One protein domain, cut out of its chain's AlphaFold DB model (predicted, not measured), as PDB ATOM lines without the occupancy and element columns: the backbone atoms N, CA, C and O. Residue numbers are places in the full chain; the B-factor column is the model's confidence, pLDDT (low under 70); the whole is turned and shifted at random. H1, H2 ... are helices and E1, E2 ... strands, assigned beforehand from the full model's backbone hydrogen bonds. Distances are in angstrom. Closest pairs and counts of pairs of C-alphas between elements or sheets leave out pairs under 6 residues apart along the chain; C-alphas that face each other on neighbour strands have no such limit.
ATOM      1  N   TYR A   4     -18.870  37.786  32.249       94.81
ATOM      2  CA  TYR A   4     -17.860  38.347  31.367       94.81
ATOM      3  C   TYR A   4     -16.534  37.669  31.658       94.81
ATOM      4  O   TYR A   4     -16.210  37.429  32.819       94.81
ATOM      5  N   TYR A   5     -15.766  37.358  30.621       93.38
ATOM      6  CA  TYR A   5     -14.492  36.669  30.761       93.38
ATOM      7  C   TYR A   5     -13.414  37.281  29.876       93.38
ATOM      8  O   TYR A   5     -13.693  37.842  28.816       93.38
ATOM      9  N   LYS A   6     -12.167  37.086  30.287       93.06
ATOM     10  CA  LYS A   6     -10.987  37.165  29.428       93.06
ATOM     11  C   LYS A   6     -10.454  35.767  29.165       93.06
ATOM     12  O   LYS A   6     -10.525  34.906  30.041       93.06
ATOM     13  N   VAL A   7      -9.887  35.563  27.984       88.50
ATOM     14  CA  VAL A   7      -9.144  34.339  27.666       88.50
ATOM     15  C   VAL A   7      -7.679  34.535  28.045       88.50
ATOM     16  O   VAL A   7      -7.053  35.480  27.560       88.50
ATOM     17  N   ASP A   8      -7.130  33.638  28.866       86.06
ATOM     18  CA  ASP A   8      -5.706  33.659  29.229       86.06
ATOM     19  C   ASP A   8      -4.830  33.619  27.969       86.06
ATOM     20  O   ASP A   8      -4.975  32.716  27.143       86.06
ATOM     21  N   LYS A   9      -3.903  34.577  27.838       83.38
ATOM     22  CA  LYS A   9      -2.956  34.677  26.716       83.38
ATOM     23  C   LYS A   9      -2.136  33.405  26.512       83.38
ATOM     24  O   LYS A   9      -1.821  33.065  25.376       83.38
ATOM     25  N   ASN A  10      -1.816  32.694  27.592       79.62
ATOM     26  CA  ASN A  10      -1.001  31.480  27.525       79.62
ATOM     27  C   ASN A  10      -1.822  30.213  27.265       79.62
ATOM     28  O   ASN A  10      -1.256  29.125  27.166       79.62
ATOM     29  N   SER A  11      -3.147  30.329  27.176       74.50
ATOM     30  CA  SER A  11      -3.985  29.183  26.858       74.50
ATOM     31  C   SER A  11      -3.861  28.801  25.383       74.50
ATOM     32  O   SER A  11      -3.769  29.657  24.496       74.50
ATOM     33  N   ASP A  12      -3.971  27.499  25.110       67.62
ATOM     34  CA  ASP A  12      -4.138  26.986  23.746       67.62
ATOM     35  C   ASP A  12      -5.289  27.703  23.020       67.62
ATOM     36  O   ASP A  12      -5.196  27.987  21.830       67.62
ATOM     37  N   LEU A  13      -6.369  28.031  23.747       73.44
ATOM     38  CA  LEU A  13      -7.538  28.700  23.185       73.44
ATOM     39  C   LEU A  13      -7.199  30.087  22.631       73.44
ATOM     40  O   LEU A  13      -7.683  30.451  21.562       73.44
ATOM     41  N   HIS A  14      -6.388  30.868  23.342       75.94
ATOM     42  CA  HIS A  14      -6.006  32.206  22.900       75.94
ATOM     43  C   HIS A  14      -5.143  32.156  21.640       75.94
ATOM     44  O   HIS A  14      -5.427  32.863  20.673       75.94
ATOM     45  N   SER A  15      -4.146  31.268  21.631       66.81
ATOM     46  CA  SER A  15      -3.273  31.042  20.472       66.81
ATOM     47  C   SER A  15      -4.071  30.584  19.246       66.81
ATOM     48  O   SER A  15      -3.854  31.067  18.133       66.81
ATOM     49  N   PHE A 123     -16.954  26.044  20.723       52.62
ATOM     50  CA  PHE A 123     -18.411  26.055  20.953       52.62
ATOM     51  C   PHE A 123     -18.885  24.892  21.819       52.62
ATOM     52  O   PHE A 123     -19.800  25.066  22.610       52.62
ATOM     53  N   HIS A 124     -18.259  23.717  21.719       55.09
ATOM     54  CA  HIS A 124     -18.725  22.534  22.454       55.09
ATOM     55  C   HIS A 124     -18.553  22.650  23.979       55.09
ATOM     56  O   HIS A 124     -19.280  22.017  24.741       55.09
ATOM     57  N   ASN A 125     -17.571  23.436  24.418       66.06
ATOM     58  CA  ASN A 125     -17.261  23.630  25.833       66.06
ATOM     59  C   ASN A 125     -17.981  24.840  26.437       66.06
ATOM     60  O   ASN A 125     -18.108  24.922  27.657       66.06
ATOM     61  N   PHE A 126     -18.446  25.763  25.594       72.44
ATOM     62  CA  PHE A 126     -19.164  26.943  26.042       72.44
ATOM     63  C   PHE A 126     -20.657  26.649  26.153       72.44
ATOM     64  O   PHE A 126     -21.251  25.982  25.307       72.44
ATOM     65  N   ARG A 127     -21.270  27.161  27.214       76.38
ATOM     66  CA  ARG A 127     -22.703  27.049  27.475       76.38
ATOM     67  C   ARG A 127     -23.428  28.327  27.081       76.38
ATOM     68  O   ARG A 127     -22.910  29.427  27.274       76.38
ATOM     69  N   GLY A 128     -24.639  28.176  26.566       75.81
ATOM     70  CA  GLY A 128     -25.503  29.300  26.236       75.81
ATOM     71  C   GLY A 128     -24.986  30.200  25.118       75.81
ATOM     72  O   GLY A 128     -24.110  29.854  24.325       75.81
ATOM     73  N   ARG A 129     -25.585  31.389  25.036       79.88
ATOM     74  CA  ARG A 129     -25.224  32.415  24.055       79.88
ATOM     75  C   ARG A 129     -23.935  33.118  24.487       79.88
ATOM     76  O   ARG A 129     -23.876  33.629  25.605       79.88
ATOM     77  N   ILE A 130     -22.960  33.176  23.577       84.62
ATOM     78  CA  ILE A 130     -21.659  33.831  23.767       84.62
ATOM     79  C   ILE A 130     -21.410  34.910  22.706       84.62
ATOM     80  O   ILE A 130     -21.753  34.731  21.537       84.62
ATOM     81  N   GLU A 131     -20.782  36.012  23.108       85.69
ATOM     82  CA  GLU A 131     -20.235  37.048  22.228       85.69
ATOM     83  C   GLU A 131     -18.744  37.223  22.523       85.69
ATOM     84  O   GLU A 131     -18.336  37.190  23.679       85.69
ATOM     85  N   ILE A 132     -17.921  37.372  21.480       85.94
ATOM     86  CA  ILE A 132     -16.459  37.390  21.603       85.94
ATOM     87  C   ILE A 132     -15.899  38.605  20.875       85.94
ATOM     88  O   ILE A 132     -16.204  38.844  19.706       85.94
ATOM     89  N   ASN A 133     -15.068  39.366  21.578       85.75
ATOM     90  CA  ASN A 133     -14.454  40.604  21.125       85.75
ATOM     91  C   ASN A 133     -12.932  40.512  21.266       85.75
ATOM     92  O   ASN A 133     -12.433  39.956  22.237       85.75
ATOM     93  N   TYR A 134     -12.193  41.080  20.313       84.44
ATOM     94  CA  TYR A 134     -10.734  41.178  20.385       84.44
ATOM     95  C   TYR A 134     -10.319  42.639  20.532       84.44
ATOM     96  O   TYR A 134     -10.646  43.472  19.680       84.44
ATOM     97  N   TYR A 135      -9.615  42.953  21.616       86.06
ATOM     98  CA  TYR A 135      -9.130  44.299  21.901       86.06
ATOM     99  C   TYR A 135      -7.825  44.238  22.690       86.06
ATOM    100  O   TYR A 135      -7.724  43.504  23.665       86.06
ATOM    101  N   ASN A 136      -6.848  45.043  22.268       87.19
ATOM    102  CA  ASN A 136      -5.537  45.172  22.909       87.19
ATOM    103  C   ASN A 136      -4.830  43.825  23.160       87.19
ATOM    104  O   ASN A 136      -4.344  43.566  24.258       87.19
ATOM    105  N   GLU A 137      -4.808  42.968  22.135       83.88
ATOM    106  CA  GLU A 137      -4.214  41.624  22.203       83.88
ATOM    107  C   GLU A 137      -4.875  40.696  23.233       83.88
ATOM    108  O   GLU A 137      -4.254  39.766  23.737       83.88
ATOM    109  N   GLU A 138      -6.133  40.955  23.580       88.12
ATOM    110  CA  GLU A 138      -6.920  40.126  24.484       88.12
ATOM    111  C   GLU A 138      -8.248  39.735  23.835       88.12
ATOM    112  O   GLU A 138      -8.914  40.554  23.193       88.12
ATOM    113  N   PHE A 139      -8.649  38.476  24.031       89.00
ATOM    114  CA  PHE A 139      -9.994  38.009  23.714       89.00
ATOM    115  C   PHE A 139     -10.888  38.148  24.943       89.00
ATOM    116  O   PHE A 139     -10.585  37.625  26.017       89.00
ATOM    117  N   TRP A 140     -12.002  38.840  24.753       92.25
ATOM    118  CA  TRP A 140     -13.013  39.136  25.756       92.25
ATOM    119  C   TRP A 140     -14.313  38.447  25.378       92.25
ATOM    120  O   TRP A 140     -14.700  38.458  24.210       92.25
ATOM    121  N   ILE A 141     -14.995  37.872  26.359       90.12
ATOM    122  CA  ILE A 141     -16.192  37.060  26.161       90.12
ATOM    123  C   ILE A 141     -17.316  37.594  27.041       90.12
ATOM    124  O   ILE A 141     -17.133  37.766  28.238       90.12
ATOM    125  N   GLU A 142     -18.490  37.793  26.461       92.75
ATOM    126  CA  GLU A 142     -19.756  37.920  27.180       92.75
ATOM    127  C   GLU A 142     -20.525  36.610  27.028       92.75
ATOM    128  O   GLU A 142     -20.615  36.053  25.934       92.75
ATOM    129  N   SER A 143     -21.076  36.096  28.122       90.50
ATOM    130  CA  SER A 143     -21.904  34.897  28.116       90.50
ATOM    131  C   SER A 143     -23.140  35.083  28.978       90.50
ATOM    132  O   SER A 143     -23.069  35.616  30.080       90.50
ATOM    133  N   HIS A 144     -24.285  34.590  28.515       88.25
ATOM    134  CA  HIS A 144     -25.516  34.597  29.313       88.25
ATOM    135  C   HIS A 144     -25.599  33.447  30.329       88.25
ATOM    136  O   HIS A 144     -26.541  33.398  31.128       88.25
ATOM    137  N   GLU A 145     -24.614  32.548  30.308       88.81
ATOM    138  CA  GLU A 145     -24.492  31.408  31.207       88.81
ATOM    139  C   GLU A 145     -23.096  31.348  31.829       88.81
ATOM    140  O   GLU A 145     -22.101  31.828  31.281       88.81
ATOM    141  N   GLU A 146     -23.019  30.745  33.008       88.62
ATOM    142  CA  GLU A 146     -21.742  30.535  33.672       88.62
ATOM    143  C   GLU A 146     -20.912  29.479  32.931       88.62
ATOM    144  O   GLU A 146     -21.416  28.423  32.534       88.62
ATOM    145  N   GLN A 147     -19.632  29.789  32.732       86.88
ATOM    146  CA  GLN A 147     -18.672  28.941  32.041       86.88
ATOM    147  C   GLN A 147     -17.724  28.339  33.073       86.88
ATOM    148  O   GLN A 147     -17.172  29.052  33.904       86.88
ATOM    149  N   HIS A 148     -17.500  27.029  33.004       83.44
ATOM    150  CA  HIS A 148     -16.585  26.326  33.907       83.44
ATOM    151  C   HIS A 148     -15.364  25.838  33.130       83.44
ATOM    152  O   HIS A 148     -15.144  24.636  32.987       83.44
ATOM    153  N   LEU A 149     -14.624  26.787  32.560       83.94
ATOM    154  CA  LEU A 149     -13.471  26.533  31.702       83.94
ATOM    155  C   LEU A 149     -12.239  27.174  32.334       83.94
ATOM    156  O   LEU A 149     -12.265  28.346  32.696       83.94
ATOM    157  N   ASP A 150     -11.180  26.391  32.482       84.31
ATOM    158  CA  ASP A 150      -9.947  26.740  33.197       84.31
ATOM    159  C   ASP A 150      -9.139  27.859  32.528       84.31
ATOM    160  O   ASP A 150      -8.425  28.597  33.200       84.31
ATOM    161  N   TYR A 151      -9.301  28.029  31.219       83.38
ATOM    162  CA  TYR A 151      -8.683  29.093  30.424       83.38
ATOM    163  C   TYR A 151      -9.470  30.418  30.407       83.38
ATOM    164  O   TYR A 151      -9.100  31.341  29.674       83.38
ATOM    165  N   LEU A 152     -10.572  30.516  31.162       88.81
ATOM    166  CA  LEU A 152     -11.364  31.739  31.292       88.81
ATOM    167  C   LEU A 152     -11.159  32.391  32.656       88.81
ATOM    168  O   LEU A 152     -11.332  31.766  33.700       88.81
ATOM    169  N   HIS A 153     -10.888  33.691  32.638       91.44
ATOM    170  CA  HIS A 153     -10.856  34.520  33.835       91.44
ATOM    171  C   HIS A 153     -12.087  35.409  33.870       91.44
ATOM    172  O   HIS A 153     -12.258  36.242  32.981       91.44
ATOM    173  N   GLU A 154     -12.944  35.234  34.880       92.81
ATOM    174  CA  GLU A 154     -14.093  36.120  35.075       92.81
ATOM    175  C   GLU A 154     -13.605  37.568  35.248       92.81
ATOM    176  O   GLU A 154     -12.651  37.847  35.975       92.81
ATOM    177  N   THR A 155     -14.248  38.488  34.536       94.00
ATOM    178  CA  THR A 155     -14.011  39.932  34.604       94.00
ATOM    179  C   THR A 155     -15.318  40.644  34.933       94.00
ATOM    180  O   THR A 155     -16.384  40.026  34.994       94.00
ATOM    181  N   THR A 156     -15.247  41.946  35.193       94.38
ATOM    182  CA  THR A 156     -16.435  42.708  35.563       94.38
ATOM    183  C   THR A 156     -17.190  43.190  34.330       94.38
ATOM    184  O   THR A 156     -16.626  43.397  33.253       94.38
ATOM    185  N   GLU A 157     -18.490  43.407  34.509       94.44
ATOM    186  CA  GLU A 157     -19.337  44.062  33.513       94.44
ATOM    187  C   GLU A 157     -18.765  45.432  33.114       94.44
ATOM    188  O   GLU A 157     -18.671  45.750  31.929       94.44
ATOM    189  N   ALA A 158     -18.314  46.217  34.099       95.06
ATOM    190  CA  ALA A 158     -17.726  47.533  33.877       95.06
ATOM    191  C   ALA A 158     -16.477  47.466  32.980       95.06
ATOM    192  O   ALA A 158     -16.411  48.199  31.993       95.06
ATOM    193  N   ASP A 159     -15.544  46.550  33.262       95.25
ATOM    194  CA  ASP A 159     -14.314  46.383  32.471       95.25
ATOM    195  C   ASP A 159     -14.626  45.971  31.025       95.25
ATOM    196  O   ASP A 159     -14.030  46.475  30.069       95.25
ATOM    197  N   TYR A 160     -15.589  45.062  30.848       93.81
ATOM    198  CA  TYR A 160     -16.005  44.608  29.525       93.81
ATOM    199  C   TYR A 160     -16.647  45.740  28.710       93.81
ATOM    200  O   TYR A 160     -16.320  45.927  27.534       93.81
ATOM    201  N   TYR A 161     -17.532  46.537  29.315       94.12
ATOM    202  CA  TYR A 161     -18.144  47.671  28.619       94.12
ATOM    203  C   TYR A 161     -17.155  48.808  28.356       94.12
ATOM    204  O   TYR A 161     -17.218  49.422  27.289       94.12
ATOM    205  N   GLU A 162     -16.207  49.062  29.257       94.94
ATOM    206  CA  GLU A 162     -15.116  50.005  29.004       94.94
ATOM    207  C   GLU A 162     -14.273  49.559  27.801       94.94
ATOM    208  O   GLU A 162     -14.026  50.350  26.884       94.94
ATOM    209  N   MET A 163     -13.914  48.272  27.734       94.12
ATOM    210  CA  MET A 163     -13.259  47.694  26.560       94.12
ATOM    211  C   MET A 163     -14.091  47.903  25.291       94.12
ATOM    212  O   MET A 163     -13.556  48.371  24.284       94.12
ATOM    213  N   ARG A 164     -15.401  47.624  25.323       92.44
ATOM    214  CA  ARG A 164     -16.300  47.812  24.169       92.44
ATOM    215  C   ARG A 164     -16.341  49.262  23.695       92.44
ATOM    216  O   ARG A 164     -16.271  49.506  22.490       92.44
ATOM    217  N   LEU A 165     -16.419  50.214  24.623       92.50
ATOM    218  CA  LEU A 165     -16.384  51.645  24.317       92.50
ATOM    219  C   LEU A 165     -15.052  52.042  23.672       92.50
ATOM    220  O   LEU A 165     -15.037  52.760  22.672       92.50
ATOM    221  N   ASN A 166     -13.933  51.550  24.199       91.69
ATOM    222  CA  ASN A 166     -12.610  51.843  23.653       91.69
ATOM    223  C   ASN A 166     -12.382  51.182  22.282       91.69
ATOM    224  O   ASN A 166     -11.789  51.795  21.390       91.69
ATOM    225  N   LEU A 167     -12.901  49.969  22.077       87.12
ATOM    226  CA  LEU A 167     -12.912  49.288  20.783       87.12
ATOM    227  C   LEU A 167     -13.731  50.071  19.746       87.12
ATOM    228  O   LEU A 167     -13.290  50.195  18.604       87.12
ATOM    229  N   ALA A 168     -14.892  50.610  20.132       86.56
ATOM    230  CA  ALA A 168     -15.726  51.434  19.257       86.56
ATOM    231  C   ALA A 168     -15.007  52.726  18.836       86.56
ATOM    232  O   ALA A 168     -14.873  52.981  17.642       86.56
ATOM    233  N   LYS A 169     -14.430  53.469  19.790       86.69
ATOM    234  CA  LYS A 169     -13.667  54.700  19.508       86.69
ATOM    235  C   LYS A 169     -12.505  54.468  18.541       86.69
ATOM    236  O   LYS A 169     -12.293  55.264  17.633       86.69
ATOM    237  N   LYS A 170     -11.770  53.358  18.701       75.81
ATOM    238  CA  LYS A 170     -10.644  53.007  17.817       75.81
ATOM    239  C   LYS A 170     -11.095  52.705  16.384       75.81
ATOM    240  O   LYS A 170     -10.322  52.914  15.458       75.81
ATOM    241  N   LYS A 171     -12.325  52.220  16.190       65.38
ATOM    242  CA  LYS A 171     -12.899  51.979  14.857       65.38
ATOM    243  C   LYS A 171     -13.390  53.256  14.173       65.38
ATOM    244  O   LYS A 171     -13.473  53.264  12.957       65.38
ATOM    245  N   GLU A 172     -13.696  54.313  14.922       59.97
ATOM    246  CA  GLU A 172     -14.095  55.618  14.366       59.97
ATOM    247  C   GLU A 172     -12.901  56.463  13.894       59.97
ATOM    248  O   GLU A 172     -13.082  57.435  13.167       59.97
ATOM    249  N   THR A 173     -11.680  56.115  14.313       46.03
ATOM    250  CA  THR A 173     -10.448  56.857  13.981       46.03
ATOM    251  C   THR A 173      -9.649  56.258  12.818       46.03
ATOM    252  O   THR A 173      -8.592  56.797  12.487       46.03
ATOM    253  N   VAL A 174     -10.119  55.153  12.229       42.06
ATOM    254  CA  VAL A 174      -9.483  54.432  11.109       42.06
ATOM    255  C   VAL A 174     -10.309  54.595   9.843       42.06
ATOM    256  O   VAL A 174     -11.545  54.434   9.935       42.06
TER     257      VAL A 174
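Overview. This is residues 4 to 15 and 123 to 174 of the 174 residues of an uncharacterized protein of Bacillus licheniformis CG-B52 (UniProt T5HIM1). A small, strongly twisted sheet of four strands has one long helix, H2, laid slantwise over one face, making two layers, a sheet and a helix on it. The short helix H1 only grazes the sheet after E1. The printed part has 64 residues, with two named helices and four named strands in the order E1, H1, E2, E3, E4, H2; the class is mixed, helices and strands. The sheet's order is E2, E3, E1, E4, antiparallel throughout. The whole is compact, with a radius of gyration of the C-alphas of 12.2 A and spans of 36 by 24 by 18 A.

Arrangement. E1, residues 4 to 7, is an inner strand of the sheet. H1, residues 12 to 15, only grazes the sheet, with its residues 13 to 15; the closest C-alphas of E1 and H1 are those of Val 7 and His 14, 6.1 A apart. E2, residues 130 to 135, and E3, residues 138 to 143, form an antiparallel hairpin at 158 degrees, with N 133 and O 140 at 2.8 A. E3 and E1 are antiparallel at 145 degrees, with N 5 and O 141 at 2.8 A. E4, residues 152 to 155, is antiparallel to E1 at 137 degrees, with N 6 and O 153 at 2.8 A. E2 and E4 are the edge strands and are apart. H2, residues 157 to 172, is on the sheet at a height over the sheet of 9.1 A. It lies over E2 and E3, and only just over E1, where 3 of its C-alphas fall. On the local plane it stands at 55 degrees to E2, slantwise to the strands. The closest C-alphas of E2 and H2 are those of Tyr 135 and Leu 167, 6.4 A apart. H1 and H2 are apart. In H2 every O i to N i+4 pair is within hydrogen-bond range; H1 is too short for such a pair.

Along the chain. E1 begins at C-alpha 4 (-17.860, 38.347, 31.367) and is 10.3 A long; H1 measures 5.3 A. E2 begins at C-alpha 130 (-21.659, 33.831, 23.767) and is 16.4 A long. E3 measures 16.3 A and E4 9.2 A. H2 is 23.0 A long and ends at C-alpha 172 (-14.095, 55.618, 14.366).

Size, cuts and confidence. The two C-alphas farthest apart are those of His 148 and Thr 173, 37.0 A. Residues 16 to 122 are not printed; C-alphas 15 and 123 are 15.9 A apart across this cut. Of the links printed whole, E3 to E4 is short and the others are tight. The mean pLDDT of the printed part is 83.1; residues 12, 15, 123 to 125 and 171 to 174 are under 70.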